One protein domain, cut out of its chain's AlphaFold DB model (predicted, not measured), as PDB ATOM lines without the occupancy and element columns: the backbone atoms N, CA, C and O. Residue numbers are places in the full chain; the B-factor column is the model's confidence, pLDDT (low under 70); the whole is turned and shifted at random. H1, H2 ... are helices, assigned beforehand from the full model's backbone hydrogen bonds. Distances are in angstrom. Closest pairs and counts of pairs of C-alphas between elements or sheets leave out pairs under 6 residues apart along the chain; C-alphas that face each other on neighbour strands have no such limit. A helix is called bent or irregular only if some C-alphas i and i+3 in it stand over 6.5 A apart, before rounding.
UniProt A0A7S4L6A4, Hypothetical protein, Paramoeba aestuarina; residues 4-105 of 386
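This is residues 4 to 105 of the 386 residues of the protein "Hypothetical protein" of Paramoeba aestuarina (UniProt A0A7S4L6A4). A long kinked helix, H3, runs through the core of a loose-edged up-and-down bundle with H2, H4 and H5, while H1 crosses H3 on the outside of that bundle. H2 and H5 pack on the stretch of H3 before its kink, H4 folds back at its far end and packs on H5, and residues 40 to 46 stick out at the other end. The printed part has 102 residues with five named helices, H1 to H5 in order, and no named strand; its class is all helix. It is compact, with a radius of gyration of the C-alphas of 14.3 A and spans of 45 by 30 by 21 A.

H1, residues 4 to 16, touches H3, residues 45 to 75, with residues 6 to 10 alone, at a steep tilt of 60 degrees, the same way; their closest C-alphas, of Ile 6 and Ile 60, are 6.6 A apart. H1 and H2, residues 20 to 32, are near each other, with 5 pairs of C-alphas within 10 A. H2 and H3 form a helical hairpin, opposite ways at a shallow tilt of 33 degrees, only just short of steep; their closest C-alphas, of Leu 31 and Gly 54, are 6.2 A apart. H3 is the hub, touching the four other helices, and has a kink of 72 degrees near residue 68. H3 and H4, residues 77 to 89, touch only at the corner, and only just, with 3 pairs of C-alphas within 8 A; the closest, of Glu 73 and Phe 80, are 5.4 A apart. H2 and H4 are close but not clearly touching, the closest C-alphas, of Glu 21 and Phe 79, being 6.9 A apart. H5, residues 93 to 104, touches H3 at a shallow tilt of 5 degrees, the same way, with the closest C-alphas, of Thr 62 and Leu 98, 5.9 A apart. H4 and H5 form a helical hairpin at a steep tilt of 43 degrees, with the closest C-alphas, of Val 87 and Lys 99, 6.1 A apart. H1 is apart from H4 and H5, and H2 is apart from H5. Every O i to N i+4 pair is within hydrogen-bond range in H2 and H4, against 6 of 9 in H1, 24 of 27 in H3 and 6 of 8 in H5.

H1 begins at C-alpha 4, (400.855, 241.054, 233.713), and is 19.2 A long; H2 is 18.1 A. H3 begins at C-alpha 45, (421.903, 248.695, 227.050), and is 41.8 A long. H4 is 18.2 A, and H5 is 17.3 A, ending at C-alpha 104, (404.421, 243.485, 260.732). H1 and H3 are irregular, with C-alphas 11 and 14 at 7.9 A and C-alphas 67 and 70 at 8.2 A; H5 is irregular too, but only just, with C-alphas 94 and 97 at 6.9 A.

The C-alphas of Ser 43 and Gln 75, the two farthest apart, are 45.2 A apart. The printed part has no cut. The link from H2 to H3 is long, with 12 residues, and the other three links are tight. The mean pLDDT of the printed part is 78.2; it is under 70 at residues 35 to 43, 70 to 71, 93 and 104 to 105.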
ATOM      1  N   GLU A   4     401.734 242.150 234.125       89.69
ATOM      2  CA  GLU A   4     400.855 241.054 233.713       89.69
ATOM      3  C   GLU A   4     401.641 239.774 233.413       89.69
ATOM      4  O   GLU A   4     401.274 238.711 233.901       89.69
ATOM      5  N   GLU A   5     402.765 239.873 232.698       90.56
ATOM      6  CA  GLU A   5     403.628 238.715 232.415       90.56
ATOM      7  C   GLU A   5     404.150 238.064 233.700       90.56
ATOM      8  O   GLU A   5     404.238 236.837 233.799       90.56
ATOM      9  N   ILE A   6     404.486 238.888 234.696       89.75
ATOM     10  CA  ILE A   6     404.968 238.416 235.993       89.75
ATOM     11  C   ILE A   6     403.834 237.782 236.805       89.75
ATOM     12  O   ILE A   6     404.026 236.722 237.399       89.75
ATOM     13  N   ASP A   7     402.655 238.401 236.826       89.69
ATOM     14  CA  ASP A   7     401.495 237.856 237.529       89.69
ATOM     15  C   ASP A   7     401.052 236.522 236.889       89.69
ATOM     16  O   ASP A   7     400.697 235.582 237.599       89.69
ATOM     17  N   ASN A   8     401.133 236.390 235.559       93.19
ATOM     18  CA  ASN A   8     400.885 235.132 234.845       93.19
ATOM     19  C   ASN A   8     401.924 234.067 235.201       93.19
ATOM     20  O   ASN A   8     401.566 232.920 235.466       93.19
ATOM     21  N   PHE A   9     403.200 234.449 235.274       92.31
ATOM     22  CA  PHE A   9     404.254 233.550 235.729       92.31
ATOM     23  C   PHE A   9     403.982 233.034 237.144       92.31
ATOM     24  O   PHE A   9     403.961 231.823 237.355       92.31
ATOM     25  N   LEU A  10     403.686 233.924 238.095       90.00
ATOM     26  CA  LEU A  10     403.366 233.552 239.478       90.00
ATOM     27  C   LEU A  10     402.133 232.645 239.585       90.00
ATOM     28  O   LEU A  10     402.086 231.780 240.456       90.00
ATOM     29  N   ALA A  11     401.155 232.814 238.696       90.94
ATOM     30  CA  ALA A  11     399.955 231.992 238.680       90.94
ATOM     31  C   ALA A  11     400.185 230.571 238.143       90.94
ATOM     32  O   ALA A  11     399.403 229.688 238.487       90.94
ATOM     33  N   ALA A  12     401.219 230.328 237.326       93.38
ATOM     34  CA  ALA A  12     401.365 229.078 236.572       93.38
ATOM     35  C   ALA A  12     402.714 228.352 236.713       93.38
ATOM     36  O   ALA A  12     402.795 227.200 236.296       93.38
ATOM     37  N   PHE A  13     403.762 228.955 237.288       90.62
ATOM     38  CA  PHE A  13     405.103 228.342 237.337       90.62
ATOM     39  C   PHE A  13     405.128 226.962 238.030       90.62
ATOM     40  O   PHE A  13     405.917 226.101 237.651       90.62
ATOM     41  N   SER A  14     404.245 226.709 239.002       87.75
ATOM     42  CA  SER A  14     404.174 225.407 239.682       87.75
ATOM     43  C   SER A  14     403.612 224.282 238.804       87.75
ATOM     44  O   SER A  14     403.798 223.121 239.143       87.75
ATOM     45  N   ASN A  15     403.011 224.587 237.644       88.12
ATOM     46  CA  ASN A  15     402.629 223.572 236.648       88.12
ATOM     47  C   ASN A  15     403.837 222.835 236.033       88.12
ATOM     48  O   ASN A  15     403.632 221.872 235.287       88.12
ATOM     49  N   PHE A  16     405.055 223.310 236.315       88.88
ATOM     50  CA  PHE A  16     406.336 222.800 235.822       88.88
ATOM     51  C   PHE A  16     407.187 222.168 236.936       88.88
ATOM     52  O   PHE A  16     408.409 222.133 236.824       88.88
ATOM     53  N   ASP A  17     406.566 221.745 238.043       85.12
ATOM     54  CA  ASP A  17     407.241 221.138 239.205       85.12
ATOM     55  C   ASP A  17     408.311 222.033 239.863       85.12
ATOM     56  O   ASP A  17     409.168 221.579 240.624       85.12
ATOM     57  N   ILE A  18     408.246 223.343 239.610       87.38
ATOM     58  CA  ILE A  18     409.115 224.332 240.241       87.38
ATOM     59  C   ILE A  18     408.532 224.679 241.609       87.38
ATOM     60  O   ILE A  18     407.455 225.275 241.711       87.38
ATOM     61  N   SER A  19     409.266 224.347 242.672       85.06
ATOM     62  CA  SER A  19     408.900 224.758 244.028       85.06
ATOM     63  C   SER A  19     409.223 226.236 244.272       85.06
ATOM     64  O   SER A  19     410.133 226.806 243.661       85.06
ATOM     65  N   MET A  20     408.510 226.866 245.207       83.38
ATOM     66  CA  MET A  20     408.805 228.247 245.602       83.38
ATOM     67  C   MET A  20     410.189 228.402 246.227       83.38
ATOM     68  O   MET A  20     410.810 229.446 246.056       83.38
ATOM     69  N   GLU A  21     410.686 227.384 246.926       86.12
ATOM     70  CA  GLU A  21     412.048 227.343 247.458       86.12
ATOM     71  C   GLU A  21     413.073 227.419 246.327       86.12
ATOM     72  O   GLU A  21     413.950 228.280 246.350       86.12
ATOM     73  N   THR A  22     412.898 226.579 245.304       88.44
ATOM     74  CA  THR A  22     413.769 226.539 244.125       88.44
ATOM     75  C   THR A  22     413.744 227.880 243.395       88.44
ATOM     76  O   THR A  22     414.785 228.463 243.097       88.44
ATOM     77  N   LEU A  23     412.545 228.420 243.159       88.62
ATOM     78  CA  LEU A  23     412.376 229.724 242.526       88.62
ATOM     79  C   LEU A  23     413.023 230.845 243.355       88.62
ATOM     80  O   LEU A  23     413.686 231.720 242.802       88.62
ATOM     81  N   PHE A  24     412.862 230.819 244.677       88.06
ATOM     82  CA  PHE A  24     413.450 231.808 245.576       88.06
ATOM     83  C   PHE A  24     414.980 231.779 245.544       88.06
ATOM     84  O   PHE A  24     415.598 232.838 245.453       88.06
ATOM     85  N   GLU A  25     415.595 230.596 245.559       87.62
ATOM     86  CA  GLU A  25     417.053 230.442 245.452       87.62
ATOM     87  C   GLU A  25     417.598 231.020 244.140       87.62
ATOM     88  O   GLU A  25     418.586 231.764 244.148       87.62
ATOM     89  N   VAL A  26     416.914 230.754 243.021       89.00
ATOM     90  CA  VAL A  26     417.257 231.328 241.711       89.00
ATOM     91  C   VAL A  26     417.141 232.851 241.747       89.00
ATOM     92  O   VAL A  26     418.078 233.548 241.359       89.00
ATOM     93  N   ILE A  27     416.039 233.389 242.279       87.94
ATOM     94  CA  ILE A  27     415.838 234.838 242.384       87.94
ATOM     95  C   ILE A  27     416.926 235.487 243.248       87.94
ATOM     96  O   ILE A  27     417.474 236.519 242.862       87.94
ATOM     97  N   CYS A  28     417.254 234.909 244.404       84.31
ATOM     98  CA  CYS A  28     418.310 235.413 245.280       84.31
ATOM     99  C   CYS A  28     419.665 235.447 244.574       84.31
ATOM    100  O   CYS A  28     420.373 236.448 244.674       84.31
ATOM    101  N   THR A  29     419.997 234.387 243.838       86.38
ATOM    102  CA  THR A  29     421.229 234.306 243.044       86.38
ATOM    103  C   THR A  29     421.261 235.421 241.999       86.38
ATOM    104  O   THR A  29     422.170 236.247 242.009       86.38
ATOM    105  N   CYS A  30     420.206 235.545 241.188       86.12
ATOM    106  CA  CYS A  30     420.106 236.592 240.174       86.12
ATOM    107  C   CYS A  30     420.162 238.009 240.766       86.12
ATOM    108  O   CYS A  30     420.783 238.894 240.186       86.12
ATOM    109  N   LEU A  31     419.533 238.245 241.920       82.31
ATOM    110  CA  LEU A  31     419.540 239.554 242.577       82.31
ATOM    111  C   LEU A  31     420.907 239.935 243.155       82.31
ATOM    112  O   LEU A  31     421.199 241.130 243.221       82.31
ATOM    113  N   ASN A  32     421.721 238.964 243.579       78.81
ATOM    114  CA  ASN A  32     423.082 239.212 244.063       78.81
ATOM    115  C   ASN A  32     424.027 239.633 242.928       78.81
ATOM    116  O   ASN A  32     424.924 240.442 243.154       78.81
ATOM    117  N   ASP A  33     423.784 239.135 241.715       76.12
ATOM    118  CA  ASP A  33     424.574 239.448 240.518       76.12
ATOM    119  C   ASP A  33     424.145 240.758 239.833       76.12
ATOM    120  O   ASP A  33     424.785 241.227 238.885       76.12
ATOM    121  N   MET A  34     423.050 241.371 240.297       73.62
ATOM    122  CA  MET A  34     422.498 242.594 239.722       73.62
ATOM    123  C   MET A  34     422.957 243.854 240.465       73.62
ATOM    124  O   MET A  34     423.002 243.884 241.697       73.62
ATOM    125  N   PRO A  35     423.244 244.947 239.736       65.94
ATOM    126  CA  PRO A  35     423.670 246.194 240.350       65.94
ATOM    127  C   PRO A  35     422.560 246.787 241.234       65.94
ATOM    128  O   PRO A  35     421.368 246.773 240.911       65.94
ATOM    129  N   ALA A  36     422.958 247.342 242.383       57.72
ATOM    130  CA  ALA A  36     422.037 247.926 243.357       57.72
ATOM    131  C   ALA A  36     421.294 249.167 242.819       57.72
ATOM    132  O   ALA A  36     420.244 249.521 243.347       57.72
ATOM    133  N   ALA A  37     421.773 249.785 241.742       54.75
ATOM    134  CA  ALA A  37     421.097 250.847 241.009       54.75
ATOM    135  C   ALA A  37     421.524 250.792 239.532       54.75
ATOM    136  O   ALA A  37     422.625 250.316 239.254       54.75
ATOM    137  N   PRO A  38     420.703 251.276 238.582       54.22
ATOM    138  CA  PRO A  38     421.259 251.710 237.308       54.22
ATOM    139  C   PRO A  38     422.284 252.802 237.629       54.22
ATOM    140  O   PRO A  38     421.925 253.815 238.235       54.22
ATOM    141  N   ASP A  39     423.557 252.589 237.298       54.34
ATOM    142  CA  ASP A  39     424.524 253.678 237.363       54.34
ATOM    143  C   ASP A  39     423.975 254.787 236.467       54.34
ATOM    144  O   ASP A  39     423.809 254.601 235.262       54.34
ATOM    145  N   SER A  40     423.694 255.957 237.042       51.69
ATOM    146  CA  SER A  40     423.209 257.136 236.310       51.69
ATOM    147  C   SER A  40     424.179 257.610 235.216       51.69
ATOM    148  O   SER A  40     423.862 258.528 234.462       51.69
ATOM    149  N   PHE A  41     425.345 256.964 235.122       51.12
ATOM    150  CA  PHE A  41     426.419 257.203 234.172       51.12
ATOM    151  C   PHE A  41     426.722 256.013 233.243       51.12
ATOM    152  O   PHE A  41     427.515 256.184 232.319       51.12
ATOM    153  N   SER A  42     426.113 254.830 233.424       55.50
ATOM    154  CA  SER A  42     426.285 253.714 232.483       55.50
ATOM    155  C   SER A  42     425.195 253.767 231.413       55.50
ATOM    156  O   SER A  42     424.075 253.303 231.614       55.50
ATOM    157  N   SER A  43     425.519 254.332 230.255       56.50
ATOM    158  CA  SER A  43     424.633 254.395 229.087       56.50
ATOM    159  C   SER A  43     424.556 253.079 228.297       56.50
ATOM    160  O   SER A  43     424.103 253.087 227.154       56.50
ATOM    161  N   SER A  44     425.018 251.952 228.857       72.00
ATOM    162  CA  SER A  44     424.980 250.671 228.155       72.00
ATOM    163  C   SER A  44     423.608 250.013 228.275       72.00
ATOM    164  O   SER A  44     423.001 249.957 229.347       72.00
ATOM    165  N   GLU A  45     423.138 249.476 227.153       74.44
ATOM    166  CA  GLU A  45     421.903 248.695 227.050       74.44
ATOM    167  C   GLU A  45     421.876 247.537 228.067       74.44
ATOM    168  O   GLU A  45     420.870 247.308 228.734       74.44
ATOM    169  N   ASP A  46     423.026 246.902 228.306       77.12
ATOM    170  CA  ASP A  46     423.200 245.850 229.314       77.12
ATOM    171  C   ASP A  46     422.891 246.304 230.746       77.12
ATOM    172  O   ASP A  46     422.288 245.555 231.521       77.12
ATOM    173  N   ALA A  47     423.299 247.515 231.132       74.25
ATOM    174  CA  ALA A  47     423.049 248.025 232.477       74.25
ATOM    175  C   ALA A  47     421.561 248.336 232.685       74.25
ATOM    176  O   ALA A  47     421.001 248.017 233.739       74.25
ATOM    177  N   ALA A  48     420.904 248.887 231.660       74.06
ATOM    178  CA  ALA A  48     419.462 249.112 231.661       74.06
ATOM    179  C   ALA A  48     418.680 247.786 231.735       74.06
ATOM    180  O   ALA A  48     417.763 247.654 232.550       74.06
ATOM    181  N   ASN A  49     419.095 246.775 230.965       79.06
ATOM    182  CA  ASN A  49     418.493 245.441 230.977       79.06
ATOM    183  C   ASN A  49     418.631 244.759 232.346       79.06
ATOM    184  O   ASN A  49     417.648 244.245 232.885       79.06
ATOM    185  N   LYS A  50     419.819 244.815 232.966       79.31
ATOM    186  CA  LYS A  50     420.044 244.285 234.323       79.31
ATOM    187  C   LYS A  50     419.213 245.010 235.383       79.31
ATOM    188  O   LYS A  50     418.684 244.365 236.286       79.31
ATOM    189  N   ALA A  51     419.066 246.330 235.275       76.75
ATOM    190  CA  ALA A  51     418.231 247.100 236.192       76.75
ATOM    191  C   ALA A  51     416.746 246.709 236.078       76.75
ATOM    192  O   ALA A  51     416.100 246.472 237.101       76.75
ATOM    193  N   SER A  52     416.229 246.570 234.851       79.94
ATOM    194  CA  SER A  52     414.849 246.134 234.597       79.94
ATOM    195  C   SER A  52     414.591 244.706 235.092       79.94
ATOM    196  O   SER A  52     413.581 244.448 235.748       79.94
ATOM    197  N   ALA A  53     415.528 243.782 234.855       81.81
ATOM    198  CA  ALA A  53     415.443 242.420 235.374       81.81
ATOM    199  C   ALA A  53     415.418 242.397 236.914       81.81
ATOM    200  O   ALA A  53     414.612 241.686 237.514       81.81
ATOM    201  N   GLY A  54     416.233 243.232 237.565       81.75
ATOM    202  CA  GLY A  54     416.252 243.348 239.024       81.75
ATOM    203  C   GLY A  54     414.949 243.890 239.602       81.75
ATOM    204  O   GLY A  54     414.509 243.439 240.659       81.75
ATOM    205  N   GLU A  55     414.302 244.829 238.914       82.31
ATOM    206  CA  GLU A  55     412.976 245.317 239.296       82.31
ATOM    207  C   GLU A  55     411.913 244.217 239.179       82.31
ATOM    208  O   GLU A  55     411.155 243.999 240.128       82.31
ATOM    209  N   ALA A  56     411.915 243.464 238.075       84.81
ATOM    210  CA  ALA A  56     411.006 242.339 237.871       84.81
ATOM    211  C   ALA A  56     411.159 241.271 238.966       84.81
ATOM    212  O   ALA A  56     410.170 240.871 239.576       84.81
ATOM    213  N   LEU A  57     412.389 240.866 239.296       86.25
ATOM    214  CA  LEU A  57     412.667 239.884 240.354       86.25
ATOM    215  C   LEU A  57     412.178 240.344 241.738       86.25
ATOM    216  O   LEU A  57     411.615 239.558 242.503       86.25
ATOM    217  N   ARG A  58     412.340 241.630 242.069       84.88
ATOM    218  CA  ARG A  58     411.820 242.196 243.330       84.88
ATOM    219  C   ARG A  58     410.298 242.248 243.345       84.88
ATOM    220  O   ARG A  58     409.692 242.021 244.398       84.88
ATOM    221  N   TYR A  59     409.686 242.534 242.198       85.50
ATOM    222  CA  TYR A  59     408.239 242.487 242.043       85.50
ATOM    223  C   TYR A  59     407.713 241.055 242.217       85.50
ATOM    224  O   TYR A  59     406.788 240.875 243.003       85.50
ATOM    225  N   ILE A  60     408.358 240.039 241.622       86.94
ATOM    226  CA  ILE A  60     408.035 238.613 241.833       86.94
ATOM    227  C   ILE A  60     408.009 238.286 243.331       86.94
ATOM    228  O   ILE A  60     406.989 237.821 243.838       86.94
ATOM    229  N   LEU A  61     409.094 238.589 244.058       83.12
ATOM    230  CA  LEU A  61     409.185 238.305 245.496       83.12
ATOM    231  C   LEU A  61     408.087 239.002 246.298       83.12
ATOM    232  O   LEU A  61     407.452 238.384 247.148       83.12
ATOM    233  N   THR A  62     407.869 240.290 246.037       81.50
ATOM    234  CA  THR A  62     406.897 241.093 246.789       81.50
ATOM    235  C   THR A  62     405.467 240.637 246.504       81.50
ATOM    236  O   THR A  62     404.669 240.516 247.432       81.50
ATOM    237  N   SER A  63     405.132 240.377 245.240       81.88
ATOM    238  CA  SER A  63     403.800 239.932 244.824       81.88
ATOM    239  C   SER A  63     403.485 238.539 245.337       81.88
ATOM    240  O   SER A  63     402.419 238.347 245.919       81.88
ATOM    241  N   TRP A  64     404.428 237.601 245.227       81.25
ATOM    242  CA  TRP A  64     404.264 236.275 245.808       81.25
ATOM    243  C   TRP A  64     404.032 236.344 247.323       81.25
ATOM    244  O   TRP A  64     403.080 235.759 247.835       81.25
ATOM    245  N   PHE A  65     404.829 237.138 248.048       78.31
ATOM    246  CA  PHE A  65     404.652 237.305 249.493       78.31
ATOM    247  C   PHE A  65     403.293 237.887 249.873       78.31
ATOM    248  O   PHE A  65     402.708 237.467 250.870       78.31
ATOM    249  N   LYS A  66     402.786 238.848 249.094       76.06
ATOM    250  CA  LYS A  66     401.450 239.423 249.310       76.06
ATOM    251  C   LYS A  66     400.356 238.375 249.144       76.06
ATOM    252  O   LYS A  66     399.414 238.375 249.925       76.06
ATOM    253  N   GLN A  67     400.488 237.503 248.148       72.12
ATOM    254  CA  GLN A  67     399.462 236.525 247.790       72.12
ATOM    255  C   GLN A  67     399.504 235.263 248.664       72.12
ATOM    256  O   GLN A  67     398.458 234.713 248.996       72.12
ATOM    257  N   SER A  68     400.694 234.789 249.042       71.19
ATOM    258  CA  SER A  68     400.873 233.449 249.625       71.19
ATOM    259  C   SER A  68     401.702 233.419 250.914       71.19
ATOM    260  O   SER A  68     401.795 232.365 251.548       71.19
ATOM    261  N   GLY A  69     402.259 234.555 251.351       71.19
ATOM    262  CA  GLY A  69     403.195 234.629 252.480       71.19
ATOM    263  C   GLY A  69     402.653 234.043 253.788       71.19
ATOM    264  O   GLY A  69     403.332 233.232 254.411       71.19
ATOM    265  N   ALA A  70     401.408 234.360 254.167       68.38
ATOM    266  CA  ALA A  70     400.795 233.854 255.407       68.38
ATOM    267  C   ALA A  70     400.588 232.332 255.425       68.38
ATOM    268  O   ALA A  70     400.680 231.693 256.475       68.38
ATOM    269  N   VAL A  71     400.244 231.750 254.272       67.50
ATOM    270  CA  VAL A  71     400.021 230.304 254.144       67.50
ATOM    271  C   VAL A  71     401.362 229.579 254.244       67.50
ATOM    272  O   VAL A  71     401.502 228.647 255.039       67.50
ATOM    273  N   TYR A  72     402.368 230.076 253.521       71.94
ATOM    274  CA  TYR A  72     403.717 229.518 253.525       71.94
ATOM    275  C   TYR A  72     404.443 229.688 254.861       71.94
ATOM    276  O   TYR A  72     405.165 228.782 255.258       71.94
ATOM    277  N   GLU A  73     404.238 230.782 255.597       72.56
ATOM    278  CA  GLU A  73     404.812 230.944 256.942       72.56
ATOM    279  C   GLU A  73     404.388 229.801 257.876       72.56
ATOM    280  O   GLU A  73     405.210 229.236 258.601       72.56
ATOM    281  N   LYS A  74     403.104 229.426 257.822       70.62
ATOM    282  CA  LYS A  74     402.529 228.366 258.660       70.62
ATOM    283  C   LYS A  74     402.940 226.970 258.196       70.62
ATOM    284  O   LYS A  74     403.243 226.124 259.032       70.62
ATOM    285  N   GLN A  75     402.924 226.723 256.887       70.62
ATOM    286  CA  GLN A  75     403.191 225.401 256.309       70.62
ATOM    287  C   GLN A  75     404.694 225.097 256.182       70.62
ATOM    288  O   GLN A  75     405.123 223.972 256.424       70.62
ATOM    289  N   HIS A  76     405.507 226.110 255.875       78.25
ATOM    290  CA  HIS A  76     406.940 226.001 255.591       78.25
ATOM    291  C   HIS A  76     407.770 226.971 256.461       78.25
ATOM    292  O   HIS A  76     408.531 227.796 255.943       78.25
ATOM    293  N   PRO A  77     407.718 226.866 257.806       78.31
ATOM    294  CA  PRO A  77     408.337 227.842 258.709       78.31
ATOM    295  C   PRO A  77     409.864 227.928 258.567       78.31
ATOM    296  O   PRO A  77     410.462 228.962 258.858       78.31
ATOM    297  N   LYS A  78     410.523 226.849 258.120       83.50
ATOM    298  CA  LYS A  78     411.969 226.855 257.841       83.50
ATOM    299  C   LYS A  78     412.298 227.707 256.618       83.50
ATOM    300  O   LYS A  78     413.170 228.564 256.715       83.50
ATOM    301  N   PHE A  79     411.579 227.502 255.516       82.38
ATOM    302  CA  PHE A  79     411.751 228.297 254.303       82.38
ATOM    303  C   PHE A  79     411.470 229.773 254.580       82.38
ATOM    304  O   PHE A  79     412.274 230.634 254.237       82.38
ATOM    305  N   PHE A  80     410.399 230.061 255.319       79.88
ATOM    306  CA  PHE A  80     410.058 231.428 255.685       79.88
ATOM    307  C   PHE A  80     411.173 232.139 256.475       79.88
ATOM    308  O   PHE A  80     411.478 233.302 256.211       79.88
ATOM    309  N   ARG A  81     411.858 231.434 257.392       81.88
ATOM    310  CA  ARG A  81     413.046 231.968 258.088       81.88
ATOM    311  C   ARG A  81     414.203 232.253 257.132       81.88
ATOM    312  O   ARG A  81     414.877 233.266 257.311       81.88
ATOM    313  N   THR A  82     414.429 231.398 256.134       84.56
ATOM    314  CA  THR A  82     415.433 231.636 255.083       84.56
ATOM    315  C   THR A  82     415.126 232.927 254.334       84.56
ATOM    316  O   THR A  82     416.006 233.778 254.196       84.56
ATOM    317  N   VAL A  83     413.865 233.132 253.940       81.69
ATOM    318  CA  VAL A  83     413.476 234.375 253.269       81.69
ATOM    319  C   VAL A  83     413.639 235.583 254.190       81.69
ATOM    320  O   VAL A  83     414.239 236.578 253.789       81.69
ATOM    321  N   ALA A  84     413.179 235.502 255.441       80.62
ATOM    322  CA  ALA A  84     413.326 236.585 256.411       80.62
ATOM    323  C   ALA A  84     414.802 236.956 256.655       80.62
ATOM    324  O   ALA A  84     415.131 238.138 256.761       80.62
ATOM    325  N   SER A  85     415.700 235.967 256.690       84.88
ATOM    326  CA  SER A  85     417.145 236.179 256.818       84.88
ATOM    327  C   SER A  85     417.735 236.890 255.594       84.88
ATOM    328  O   SER A  85     418.418 237.909 255.744       84.88
ATOM    329  N   PHE A  86     417.415 236.427 254.381       84.38
ATOM    330  CA  PHE A  86     417.829 237.084 253.136       84.38
ATOM    331  C   PHE A  86     417.335 238.534 253.085       84.38
ATOM    332  O   PHE A  86     418.110 239.472 252.902       84.38
ATOM    333  N   VAL A  87     416.041 238.730 253.337       80.94
ATOM    334  CA  VAL A  87     415.391 240.039 253.327       80.94
ATOM    335  C   VAL A  87     416.004 240.964 254.377       80.94
ATOM    336  O   VAL A  87     416.314 242.107 254.054       80.94
ATOM    337  N   GLY A  88     416.246 240.482 255.599       80.31
ATOM    338  CA  GLY A  88     416.859 241.253 256.683       80.31
ATOM    339  C   GLY A  88     418.313 241.651 256.415       80.31
ATOM    340  O   GLY A  88     418.708 242.769 256.747       80.31
ATOM    341  N   SER A  89     419.090 240.774 255.776       83.12
ATOM    342  CA  SER A  89     420.496 241.030 255.431       83.12
ATOM    343  C   SER A  89     420.679 241.921 254.195       83.12
ATOM    344  O   SER A  89     421.731 242.544 254.033       83.12
ATOM    345  N   SER A  90     419.656 242.036 253.341       79.81
ATOM    346  CA  SER A  90     419.735 242.834 252.121       79.81
ATOM    347  C   SER A  90     419.880 244.330 252.409       79.81
ATOM    348  O   SER A  90     419.090 244.931 253.142       79.81
ATOM    349  N   LYS A  91     420.868 244.964 251.771       77.00
ATOM    350  CA  LYS A  91     421.086 246.420 251.817       77.00
ATOM    351  C   LYS A  91     420.292 247.184 250.755       77.00
ATOM    352  O   LYS A  91     420.312 248.410 250.759       77.00
ATOM    353  N   ASP A  92     419.602 246.482 249.859       72.81
ATOM    354  CA  ASP A  92     418.838 247.121 248.798       72.81
ATOM    355  C   ASP A  92     417.544 247.756 249.353       72.81
ATOM    356  O   ASP A  92     416.673 247.039 249.857       72.81
ATOM    357  N   PRO A  93     417.369 249.089 249.251       68.94
ATOM    358  CA  PRO A  93     416.208 249.774 249.815       68.94
ATOM    359  C   PRO A  93     414.884 249.363 249.155       68.94
ATOM    360  O   PRO A  93     413.828 249.516 249.767       68.94
ATOM    361  N   ARG A  94     414.911 248.792 247.945       70.81
ATOM    362  CA  ARG A  94     413.704 248.309 247.253       70.81
ATOM    363  C   ARG A  94     413.176 246.986 247.827       70.81
ATOM    364  O   ARG A  94     412.035 246.639 247.555       70.81
ATOM    365  N   ILE A  95     413.944 246.290 248.675       74.94
ATOM    366  CA  ILE A  95     413.468 245.148 249.483       74.94
ATOM    367  C   ILE A  95     412.734 245.614 250.761       74.94
ATOM    368  O   ILE A  95     412.029 244.834 251.400       74.94
ATOM    369  N   ASN A  96     412.816 246.897 251.137       72.62
ATOM    370  CA  ASN A  96     412.182 247.407 252.360       72.62
ATOM    371  C   ASN A  96     410.658 247.175 252.458       72.62
ATOM    372  O   ASN A  96     410.204 246.887 253.566       72.62
ATOM    373  N   PRO A  97     409.853 247.235 251.376       73.25
ATOM    374  CA  PRO A  97     408.441 246.855 251.444       73.25
ATOM    375  C   PRO A  97     408.249 245.417 251.939       73.25
ATOM    376  O   PRO A  97     407.440 245.179 252.832       73.25
ATOM    377  N   LEU A  98     409.057 244.481 251.435       73.81
ATOM    378  CA  LEU A  98     409.039 243.085 251.860       73.81
ATOM    379  C   LEU A  98     409.518 242.928 253.315       73.81
ATOM    380  O   LEU A  98     408.889 242.204 254.083       73.81
ATOM    381  N   LYS A  99     410.551 243.677 253.739       77.50
ATOM    382  CA  LYS A  99     410.962 243.743 255.160       77.50
ATOM    383  C   LYS A  99     409.805 244.166 256.061       77.50
ATOM    384  O   LYS A  99     409.586 243.551 257.097       77.50
ATOM    385  N   LEU A 100     409.072 245.213 255.681       72.12
ATOM    386  CA  LEU A 100     407.953 245.730 256.469       72.12
ATOM    387  C   LEU A 100     406.791 244.739 256.546       72.12
ATOM    388  O   LEU A 100     406.176 244.630 257.603       72.12
ATOM    389  N   MET A 101     406.503 244.021 255.459       71.19
ATOM    390  CA  MET A 101     405.482 242.972 255.451       71.19
ATOM    391  C   MET A 101     405.832 241.839 256.420       71.19
ATOM    392  O   MET A 101     405.000 241.481 257.247       71.19
ATOM    393  N   ILE A 102     407.077 241.350 256.370       73.94
ATOM    394  CA  ILE A 102     407.574 240.296 257.266       73.94
ATOM    395  C   ILE A 102     407.586 240.768 258.727       73.94
ATOM    396  O   ILE A 102     407.147 240.043 259.604       73.94
ATOM    397  N   LEU A 103     408.048 241.992 259.007       70.56
ATOM    398  CA  LEU A 103     408.126 242.514 260.378       70.56
ATOM    399  C   LEU A 103     406.758 242.763 261.020       70.56
ATOM    400  O   LEU A 103     406.623 242.659 262.236       70.56
ATOM    401  N   ARG A 104     405.762 243.162 260.226       62.81
ATOM    402  CA  ARG A 104     404.421 243.485 260.732       62.81
ATOM    403  C   ARG A 104     403.499 242.274 260.792       62.81
ATOM    404  O   ARG A 104     402.381 242.429 261.268       62.81
ATOM    405  N   ASN A 105     403.917 241.124 260.256       61.00
ATOM    406  CA  ASN A 105     403.016 240.033 259.877       61.00
ATOM    407  C   ASN A 105     401.784 240.538 259.094       61.00
ATOM    408  O   ASN A 105     400.728 239.910 259.119       61.00
TER     409      ASN A 105